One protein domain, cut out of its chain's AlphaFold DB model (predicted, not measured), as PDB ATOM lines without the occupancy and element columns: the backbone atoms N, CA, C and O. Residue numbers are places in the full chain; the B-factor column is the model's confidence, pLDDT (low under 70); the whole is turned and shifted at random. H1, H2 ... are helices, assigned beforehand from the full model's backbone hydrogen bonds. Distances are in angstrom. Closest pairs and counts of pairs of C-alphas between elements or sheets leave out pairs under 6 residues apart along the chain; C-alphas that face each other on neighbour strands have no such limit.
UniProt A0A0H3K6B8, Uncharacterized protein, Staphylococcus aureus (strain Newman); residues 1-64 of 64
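AT A GLANCE: This is residues 1 to 64 of the 64 residues of an uncharacterized protein of Staphylococcus aureus (strain Newman) (UniProt A0A0H3K6B8). You are looking at a long helical hairpin: H1 runs one way, a short link turns the chain, and the longer H2 folds back beside it and runs on past it, so that residues 57 to 63 stick out. The chain has 64 residues with two named helices, H1 then H2, and no named strand; the class is all helix. It is a rod of 57 by 16 by 11 A, only just extended, close to loose, with a radius of gyration of the C-alphas of 16.2 A.

HOW THE PARTS SIT: Start with H1, residues 2 to 21, then pass to H2, residues 28 to 62. They form a helical hairpin and touch, the closest C-alphas being those of Gly 12 and Gly 38, 4.0 A apart. Their lines stand at a shallow tilt of 21 degrees, opposite ways. In H1 and H2 every O i to N i+4 pair is within hydrogen-bond range.

IN THESE COORDINATES: Find C-alpha 2 at (-6.299, -2.210, -4.203); from there H1 runs 28.2 A to C-alpha 21. Find C-alpha 28 at (-2.060, -9.227, -37.330); from there H2 runs 51.2 A to C-alpha 62 at (5.989, -6.626, 13.210).

THE WHOLE: Look to Thr 25 and Gly 63 for the two C-alphas farthest apart, 57.0 A. The link from H1 to H2, 6 residues, is short, and the printed part has no cut. In the B-factor column, residues 24 and 64 have pLDDT under 70.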
ATOM      1  N   MET A   1      -4.115   1.403  -2.815       85.25
ATOM      2  CA  MET A   1      -3.450   0.332  -3.596       85.25
ATOM      3  C   MET A   1      -4.435  -0.579  -4.319       85.25
ATOM      4  O   MET A   1      -4.356  -0.661  -5.535       85.25
ATOM      5  N   LEU A   2      -5.378  -1.221  -3.614       89.06
ATOM      6  CA  LEU A   2      -6.299  -2.210  -4.203       89.06
ATOM      7  C   LEU A   2      -7.087  -1.698  -5.419       89.06
ATOM      8  O   LEU A   2      -7.151  -2.385  -6.431       89.06
ATOM      9  N   PHE A   3      -7.613  -0.470  -5.361       93.38
ATOM     10  CA  PHE A   3      -8.313   0.138  -6.500       93.38
ATOM     11  C   PHE A   3      -7.422   0.262  -7.748       93.38
ATOM     12  O   PHE A   3      -7.852  -0.070  -8.845       93.38
ATOM     13  N   VAL A   4      -6.160   0.673  -7.583       93.94
ATOM     14  CA  VAL A   4      -5.202   0.799  -8.695       93.94
ATOM     15  C   VAL A   4      -4.906  -0.570  -9.308       93.94
ATOM     16  O   VAL A   4      -4.934  -0.710 -10.525       93.94
ATOM     17  N   ILE A   5      -4.687  -1.589  -8.470       95.31
ATOM     18  CA  ILE A   5      -4.481  -2.974  -8.917       95.31
ATOM     19  C   ILE A   5      -5.686  -3.450  -9.742       95.31
ATOM     20  O   ILE A   5      -5.506  -3.974 -10.840       95.31
ATOM     21  N   LEU A   6      -6.909  -3.215  -9.254       96.56
ATOM     22  CA  LEU A   6      -8.140  -3.589  -9.953       96.56
ATOM     23  C   LEU A   6      -8.248  -2.911 -11.325       96.56
ATOM     24  O   LEU A   6      -8.506  -3.584 -12.321       96.56
ATOM     25  N   VAL A   7      -8.014  -1.597 -11.390       97.69
ATOM     26  CA  VAL A   7      -8.067  -0.834 -12.648       97.69
ATOM     27  C   VAL A   7      -7.055  -1.372 -13.659       97.69
ATOM     28  O   VAL A   7      -7.394  -1.524 -14.834       97.69
ATOM     29  N   LEU A   8      -5.839  -1.709 -13.219       97.25
ATOM     30  CA  LEU A   8      -4.821  -2.286 -14.099       97.25
ATOM     31  C   LEU A   8      -5.248  -3.656 -14.637       97.25
ATOM     32  O   LEU A   8      -5.130  -3.887 -15.839       97.25
ATOM     33  N   TYR A   9      -5.809  -4.533 -13.798       97.44
ATOM     34  CA  TYR A   9      -6.329  -5.825 -14.261       97.44
ATOM     35  C   TYR A   9      -7.438  -5.661 -15.303       97.44
ATOM     36  O   TYR A   9      -7.366  -6.264 -16.374       97.44
ATOM     37  N   VAL A  10      -8.432  -4.811 -15.028       97.69
ATOM     38  CA  VAL A  10      -9.545  -4.562 -15.958       97.69
ATOM     39  C   VAL A  10      -9.029  -3.996 -17.281       97.69
ATOM     40  O   VAL A  10      -9.421  -4.466 -18.347       97.69
ATOM     41  N   THR A  11      -8.103  -3.037 -17.223       97.38
ATOM     42  CA  THR A  11      -7.521  -2.411 -18.418       97.38
ATOM     43  C   THR A  11      -6.713  -3.419 -19.238       97.38
ATOM     44  O   THR A  11      -6.911  -3.527 -20.446       97.38
ATOM     45  N   GLY A  12      -5.838  -4.201 -18.598       96.56
ATOM     46  CA  GLY A  12      -5.032  -5.215 -19.280       96.56
ATOM     47  C   GLY A  12      -5.884  -6.292 -19.955       96.56
ATOM     48  O   GLY A  12      -5.645  -6.628 -21.117       96.56
ATOM     49  N   ILE A  13      -6.933  -6.767 -19.272       96.69
ATOM     50  CA  ILE A  13      -7.901  -7.717 -19.839       96.69
ATOM     51  C   ILE A  13      -8.647  -7.089 -21.019       96.69
ATOM     52  O   ILE A  13      -8.795  -7.744 -22.045       96.69
ATOM     53  N   ALA A  14      -9.075  -5.826 -20.921       96.12
ATOM     54  CA  ALA A  14      -9.761  -5.148 -22.019       96.12
ATOM     55  C   ALA A  14      -8.898  -5.079 -23.290       96.12
ATOM     56  O   ALA A  14      -9.394  -5.370 -24.377       96.12
ATOM     57  N   PHE A  15      -7.598  -4.780 -23.165       95.06
ATOM     58  CA  PHE A  15      -6.663  -4.791 -24.299       95.06
ATOM     59  C   PHE A  15      -6.475  -6.188 -24.909       95.06
ATOM     60  O   PHE A  15      -6.448  -6.324 -26.133       95.06
ATOM     61  N   ILE A  16      -6.389  -7.232 -24.079       94.69
ATOM     62  CA  ILE A  16      -6.305  -8.626 -24.547       94.69
ATOM     63  C   ILE A  16      -7.606  -9.048 -25.240       94.69
ATOM     64  O   ILE A  16      -7.580  -9.691 -26.283       94.69
ATOM     65  N   LEU A  17      -8.766  -8.668 -24.705       93.31
ATOM     66  CA  LEU A  17     -10.046  -8.957 -25.351       93.31
ATOM     67  C   LEU A  17     -10.169  -8.218 -26.684       93.31
ATOM     68  O   LEU A  17     -10.632  -8.805 -27.659       93.31
ATOM     69  N   LEU A  18      -9.707  -6.969 -26.754       91.38
ATOM     70  CA  LEU A  18      -9.691  -6.204 -27.996       91.38
ATOM     71  C   LEU A  18      -8.757  -6.832 -29.040       91.38
ATOM     72  O   LEU A  18      -9.096  -6.833 -30.216       91.38
ATOM     73  N   SER A  19      -7.631  -7.438 -28.647       90.19
ATOM     74  CA  SER A  19      -6.770  -8.132 -29.615       90.19
ATOM     75  C   SER A  19      -7.411  -9.388 -30.213       90.19
ATOM     76  O   SER A  19      -7.191  -9.698 -31.386       90.19
ATOM     77  N   VAL A  20      -8.223 -10.101 -29.427       85.94
ATOM     78  CA  VAL A  20      -8.889 -11.347 -29.844       85.94
ATOM     79  C   VAL A  20     -10.168 -11.061 -30.633       85.94
ATOM     80  O   VAL A  20     -10.374 -11.627 -31.709       85.94
ATOM     81  N   PHE A  21     -11.013 -10.169 -30.116       85.81
ATOM     82  CA  PHE A  21     -12.351  -9.876 -30.641       85.81
ATOM     83  C   PHE A  21     -12.431  -8.578 -31.455       85.81
ATOM     84  O   PHE A  21     -13.501  -8.243 -31.963       85.81
ATOM     85  N   GLY A  22     -11.317  -7.855 -31.594       75.19
ATOM     86  CA  GLY A  22     -11.204  -6.661 -32.429       75.19
ATOM     87  C   GLY A  22     -11.496  -6.942 -33.899       75.19
ATOM     88  O   GLY A  22     -11.565  -8.098 -34.342       75.19
ATOM     89  N   SER A  23     -11.686  -5.865 -34.665       75.75
ATOM     90  CA  SER A  23     -12.224  -5.937 -36.024       75.75
ATOM     91  C   SER A  23     -11.496  -6.973 -36.890       75.75
ATOM     92  O   SER A  23     -10.271  -7.125 -36.843       75.75
ATOM     93  N   LYS A  24     -12.242  -7.667 -37.757       66.12
ATOM     94  CA  LYS A  24     -11.656  -8.578 -38.756       66.12
ATOM     95  C   LYS A  24     -10.765  -7.853 -39.772       66.12
ATOM     96  O   LYS A  24     -10.019  -8.511 -40.486       66.12
ATOM     97  N   THR A  25     -10.845  -6.523 -39.829       70.25
ATOM     98  CA  THR A  25     -10.018  -5.665 -40.686       70.25
ATOM     99  C   THR A  25      -8.714  -5.221 -40.022       70.25
ATOM    100  O   THR A  25      -7.868  -4.642 -40.698       70.25
ATOM    101  N   GLU A  26      -8.534  -5.455 -38.718       73.44
ATOM    102  CA  GLU A  26      -7.281  -5.130 -38.035       73.44
ATOM    103  C   GLU A  26      -6.190  -6.132 -38.413       73.44
ATOM    104  O   GLU A  26      -6.373  -7.351 -38.327       73.44
ATOM    105  N   GLY A  27      -5.038  -5.605 -38.830       82.00
ATOM    106  CA  GLY A  27      -3.886  -6.415 -39.202       82.00
ATOM    107  C   GLY A  27      -3.335  -7.218 -38.022       82.00
ATOM    108  O   GLY A  27      -3.438  -6.814 -36.863       82.00
ATOM    109  N   LEU A  28      -2.681  -8.345 -38.327       84.56
ATOM    110  CA  LEU A  28      -2.060  -9.227 -37.330       84.56
ATOM    111  C   LEU A  28      -1.108  -8.472 -36.384       84.56
ATOM    112  O   LEU A  28      -1.078  -8.756 -35.188       84.56
ATOM    113  N   SER A  29      -0.382  -7.481 -36.912       86.88
ATOM    114  CA  SER A  29       0.513  -6.614 -36.138       86.88
ATOM    115  C   SER A  29      -0.232  -5.853 -35.034       86.88
ATOM    116  O   SER A  29       0.159  -5.919 -33.874       86.88
ATOM    117  N   THR A  30      -1.367  -5.225 -35.357       88.31
ATOM    118  CA  THR A  30      -2.188  -4.481 -34.389       88.31
ATOM    119  C   THR A  30      -2.705  -5.389 -33.278       88.31
ATOM    120  O   THR A  30      -2.587  -5.049 -32.101       88.31
ATOM    121  N   LYS A  31      -3.199  -6.583 -33.630       89.69
ATOM    122  CA  LYS A  31      -3.667  -7.571 -32.645       89.69
ATOM    123  C   LYS A  31      -2.540  -8.015 -31.718       89.69
ATOM    124  O   LYS A  31      -2.709  -8.022 -30.501       89.69
ATOM    125  N   HIS A  32      -1.369  -8.318 -32.272       91.88
ATOM    126  CA  HIS A  32      -0.208  -8.676 -31.465       91.88
ATOM    127  C   HIS A  32       0.198  -7.533 -30.523       91.88
ATOM    128  O   HIS A  32       0.365  -7.764 -29.330       91.88
ATOM    129  N   THR A  33       0.271  -6.292 -31.015       93.56
ATOM    130  CA  THR A  33       0.589  -5.117 -30.190       93.56
ATOM    131  C   THR A  33      -0.398  -4.935 -29.039       93.56
ATOM    132  O   THR A  33       0.031  -4.754 -27.901       93.56
ATOM    133  N   LEU A  34      -1.707  -5.031 -29.297       94.12
ATOM    134  CA  LEU A  34      -2.739  -4.934 -28.258       94.12
ATOM    135  C   LEU A  34      -2.584  -6.038 -27.203       94.12
ATOM    136  O   LEU A  34      -2.642  -5.761 -26.004       94.12
ATOM    137  N   TYR A  35      -2.314  -7.273 -27.637       95.12
ATOM    138  CA  TYR A  35      -2.058  -8.390 -26.731       95.12
ATOM    139  C   TYR A  35      -0.804  -8.161 -25.873       95.12
ATOM    140  O   TYR A  35      -0.835  -8.382 -24.661       95.12
ATOM    141  N   THR A  36       0.290  -7.684 -26.477       96.75
ATOM    142  CA  THR A  36       1.537  -7.374 -25.763       96.75
ATOM    143  C   THR A  36       1.327  -6.273 -24.727       96.75
ATOM    144  O   THR A  36       1.748  -6.432 -23.583       96.75
ATOM    145  N   ILE A  37       0.635  -5.187 -25.092       97.06
ATOM    146  CA  ILE A  37       0.330  -4.079 -24.174       97.06
ATOM    147  C   ILE A  37      -0.536  -4.572 -23.013       97.06
ATOM    148  O   ILE A  37      -0.192  -4.344 -21.853       97.06
ATOM    149  N   GLY A  38      -1.621  -5.293 -23.303       96.88
ATOM    150  CA  GLY A  38      -2.494  -5.835 -22.265       96.88
ATOM    151  C   GLY A  38      -1.751  -6.776 -21.311       96.88
ATOM    152  O   GLY A  38      -1.861  -6.636 -20.094       96.88
ATOM    153  N   SER A  39      -0.902  -7.657 -21.848       97.06
ATOM    154  CA  SER A  39      -0.071  -8.576 -21.053       97.06
ATOM    155  C   SER A  39       0.947  -7.838 -20.173       97.06
ATOM    156  O   SER A  39       1.157  -8.214 -19.016       97.06
ATOM    157  N   ALA A  40       1.554  -6.760 -20.678       98.12
ATOM    158  CA  ALA A  40       2.471  -5.928 -19.900       98.12
ATOM    159  C   ALA A  40       1.757  -5.239 -18.725       98.12
ATOM    160  O   ALA A  40       2.263  -5.251 -17.603       98.12
ATOM    161  N   ILE A  41       0.552  -4.705 -18.953       98.00
ATOM    162  CA  ILE A  41      -0.264  -4.080 -17.899       98.00
ATOM    163  C   ILE A  41      -0.617  -5.100 -16.807       98.00
ATOM    164  O   ILE A  41      -0.466  -4.804 -15.620       98.00
ATOM    165  N   ILE A  42      -1.025  -6.318 -17.189       97.81
ATOM    166  CA  ILE A  42      -1.298  -7.409 -16.237       97.81
ATOM    167  C   ILE A  42      -0.044  -7.760 -15.434       97.81
ATOM    168  O   ILE A  42      -0.107  -7.903 -14.215       97.81
ATOM    169  N   THR A  43       1.108  -7.842 -16.097       97.94
ATOM    170  CA  THR A  43       2.387  -8.143 -15.441       97.94
ATOM    171  C   THR A  43       2.720  -7.096 -14.377       97.94
ATOM    172  O   THR A  43       3.054  -7.445 -13.245       97.94
ATOM    173  N   ILE A  44       2.551  -5.810 -14.694       97.00
ATOM    174  CA  ILE A  44       2.735  -4.712 -13.733       97.00
ATOM    175  C   ILE A  44       1.762  -4.850 -12.554       97.00
ATOM    176  O   ILE A  44       2.173  -4.725 -11.399       97.00
ATOM    177  N   ALA A  45       0.487  -5.156 -12.819       97.00
ATOM    178  CA  ALA A  45      -0.514  -5.357 -11.772       97.00
ATOM    179  C   ALA A  45      -0.131  -6.498 -10.810       97.00
ATOM    180  O   ALA A  45      -0.304  -6.360  -9.595       97.00
ATOM    181  N   ILE A  46       0.437  -7.593 -11.330       97.19
ATOM    182  CA  ILE A  46       0.937  -8.721 -10.529       97.19
ATOM    183  C   ILE A  46       2.074  -8.269  -9.608       97.19
ATOM    184  O   ILE A  46       2.002  -8.504  -8.403       97.19
ATOM    185  N   PHE A  47       3.086  -7.570 -10.130       97.31
ATOM    186  CA  PHE A  47       4.206  -7.097  -9.304       97.31
ATOM    187  C   PHE A  47       3.757  -6.135  -8.198       97.31
ATOM    188  O   PHE A  47       4.202  -6.261  -7.056       97.31
ATOM    189  N   ILE A  48       2.828  -5.223  -8.500       95.62
ATOM    190  CA  ILE A  48       2.250  -4.326  -7.488       95.62
ATOM    191  C   ILE A  48       1.478  -5.131  -6.433       95.62
ATOM    192  O   ILE A  48       1.584  -4.840  -5.241       95.62
ATOM    193  N   SER A  49       0.735  -6.162  -6.847       96.25
ATOM    194  CA  SER A  49      -0.007  -7.042  -5.932       96.25
ATOM    195  C   SER A  49       0.928  -7.793  -4.981       96.25
ATOM    196  O   SER A  49       0.663  -7.843  -3.783       96.25
ATOM    197  N   ILE A  50       2.046  -8.315  -5.495       96.38
ATOM    198  CA  ILE A  50       3.082  -8.976  -4.689       96.38
ATOM    199  C   ILE A  50       3.679  -7.990  -3.682       96.38
ATOM    200  O   ILE A  50       3.738  -8.292  -2.492       96.38
ATOM    201  N   GLY A  51       4.070  -6.792  -4.131       94.75
ATOM    202  CA  GLY A  51       4.612  -5.761  -3.243       94.75
ATOM    203  C   GLY A  51       3.633  -5.373  -2.131       94.75
ATOM    204  O   GLY A  51       4.024  -5.269  -0.971       94.75
ATOM    205  N   TYR A  52       2.348  -5.233  -2.465       94.25
ATOM    206  CA  TYR A  52       1.301  -4.936  -1.490       94.25
ATOM    207  C   TYR A  52       1.092  -6.078  -0.482       94.25
ATOM    208  O   TYR A  52       0.969  -5.823   0.716       94.25
ATOM    209  N   ALA A  53       1.115  -7.334  -0.937       93.44
ATOM    210  CA  ALA A  53       1.011  -8.498  -0.059       93.44
ATOM    211  C   ALA A  53       2.193  -8.591   0.920       93.44
ATOM    212  O   ALA A  53       1.986  -8.839   2.106       93.44
ATOM    213  N   ILE A  54       3.419  -8.329   0.447       94.94
ATOM    214  CA  ILE A  54       4.615  -8.288   1.300       94.94
ATOM    215  C   ILE A  54       4.483  -7.187   2.355       94.94
ATOM    216  O   ILE A  54       4.735  -7.443   3.526       94.94
ATOM    217  N   GLN A  55       4.055  -5.979   1.971       92.44
ATOM    218  CA  GLN A  55       3.846  -4.881   2.925       92.44
ATOM    219  C   GLN A  55       2.841  -5.256   4.017       92.44
ATOM    220  O   GLN A  55       3.101  -5.016   5.195       92.44
ATOM    221  N   TYR A  56       1.720  -5.872   3.633       91.94
ATOM    222  CA  TYR A  56       0.691  -6.294   4.579       91.94
ATOM    223  C   TYR A  56       1.197  -7.380   5.537       91.94
ATOM    224  O   TYR A  56       0.978  -7.293   6.743       91.94
ATOM    225  N   LEU A  57       1.922  -8.375   5.015       94.06
ATOM    226  CA  LEU A  57       2.510  -9.437   5.829       94.06
ATOM    227  C   LEU A  57       3.550  -8.882   6.811       94.06
ATOM    228  O   LEU A  57       3.543  -9.252   7.980       94.06
ATOM    229  N   THR A  58       4.406  -7.966   6.359       92.81
ATOM    230  CA  THR A  58       5.387  -7.291   7.217       92.81
ATOM    231  C   THR A  58       4.692  -6.516   8.338       92.81
ATOM    232  O   THR A  58       5.061  -6.682   9.496       92.81
ATOM    233  N   ALA A  59       3.653  -5.730   8.037       91.69
ATOM    234  CA  ALA A  59       2.896  -5.012   9.067       91.69
ATOM    235  C   ALA A  59       2.290  -5.973  10.106       91.69
ATOM    236  O   ALA A  59       2.446  -5.769  11.308       91.69
ATOM    237  N   ALA A  60       1.698  -7.083   9.649       90.56
ATOM    238  CA  ALA A  60       1.121  -8.100  10.526       90.56
ATOM    239  C   ALA A  60       2.164  -8.815  11.410       90.56
ATOM    240  O   ALA A  60       1.878  -9.121  12.564       90.56
ATOM    241  N   LEU A  61       3.365  -9.081  10.884       92.00
ATOM    242  CA  LEU A  61       4.441  -9.761  11.617       92.00
ATOM    243  C   LEU A  61       5.119  -8.861  12.653       92.00
ATOM    244  O   LEU A  61       5.504  -9.345  13.716       92.00
ATOM    245  N   TYR A  62       5.282  -7.574  12.344       91.94
ATOM    246  CA  TYR A  62       5.989  -6.626  13.210       91.94
ATOM    247  C   TYR A  62       5.058  -5.759  14.069       91.94
ATOM    248  O   TYR A  62       5.551  -4.940  14.841       91.94
ATOM    249  N   GLY A  63       3.736  -5.958  13.984       70.12
ATOM    250  CA  GLY A  63       2.748  -5.274  14.826       70.12
ATOM    251  C   GLY A  63       2.708  -3.754  14.638       70.12
ATOM    252  O   GLY A  63       2.390  -3.043  15.590       70.12
ATOM    253  N   LEU A  64       3.077  -3.279  13.444       60.00
ATOM    254  CA  LEU A  64       3.025  -1.869  13.037       60.00
ATOM    255  C   LEU A  64       1.621  -1.465  12.580       60.00
ATOM    256  O   LEU A  64       0.992  -2.259  11.842       60.00
TER     257      LEU A  64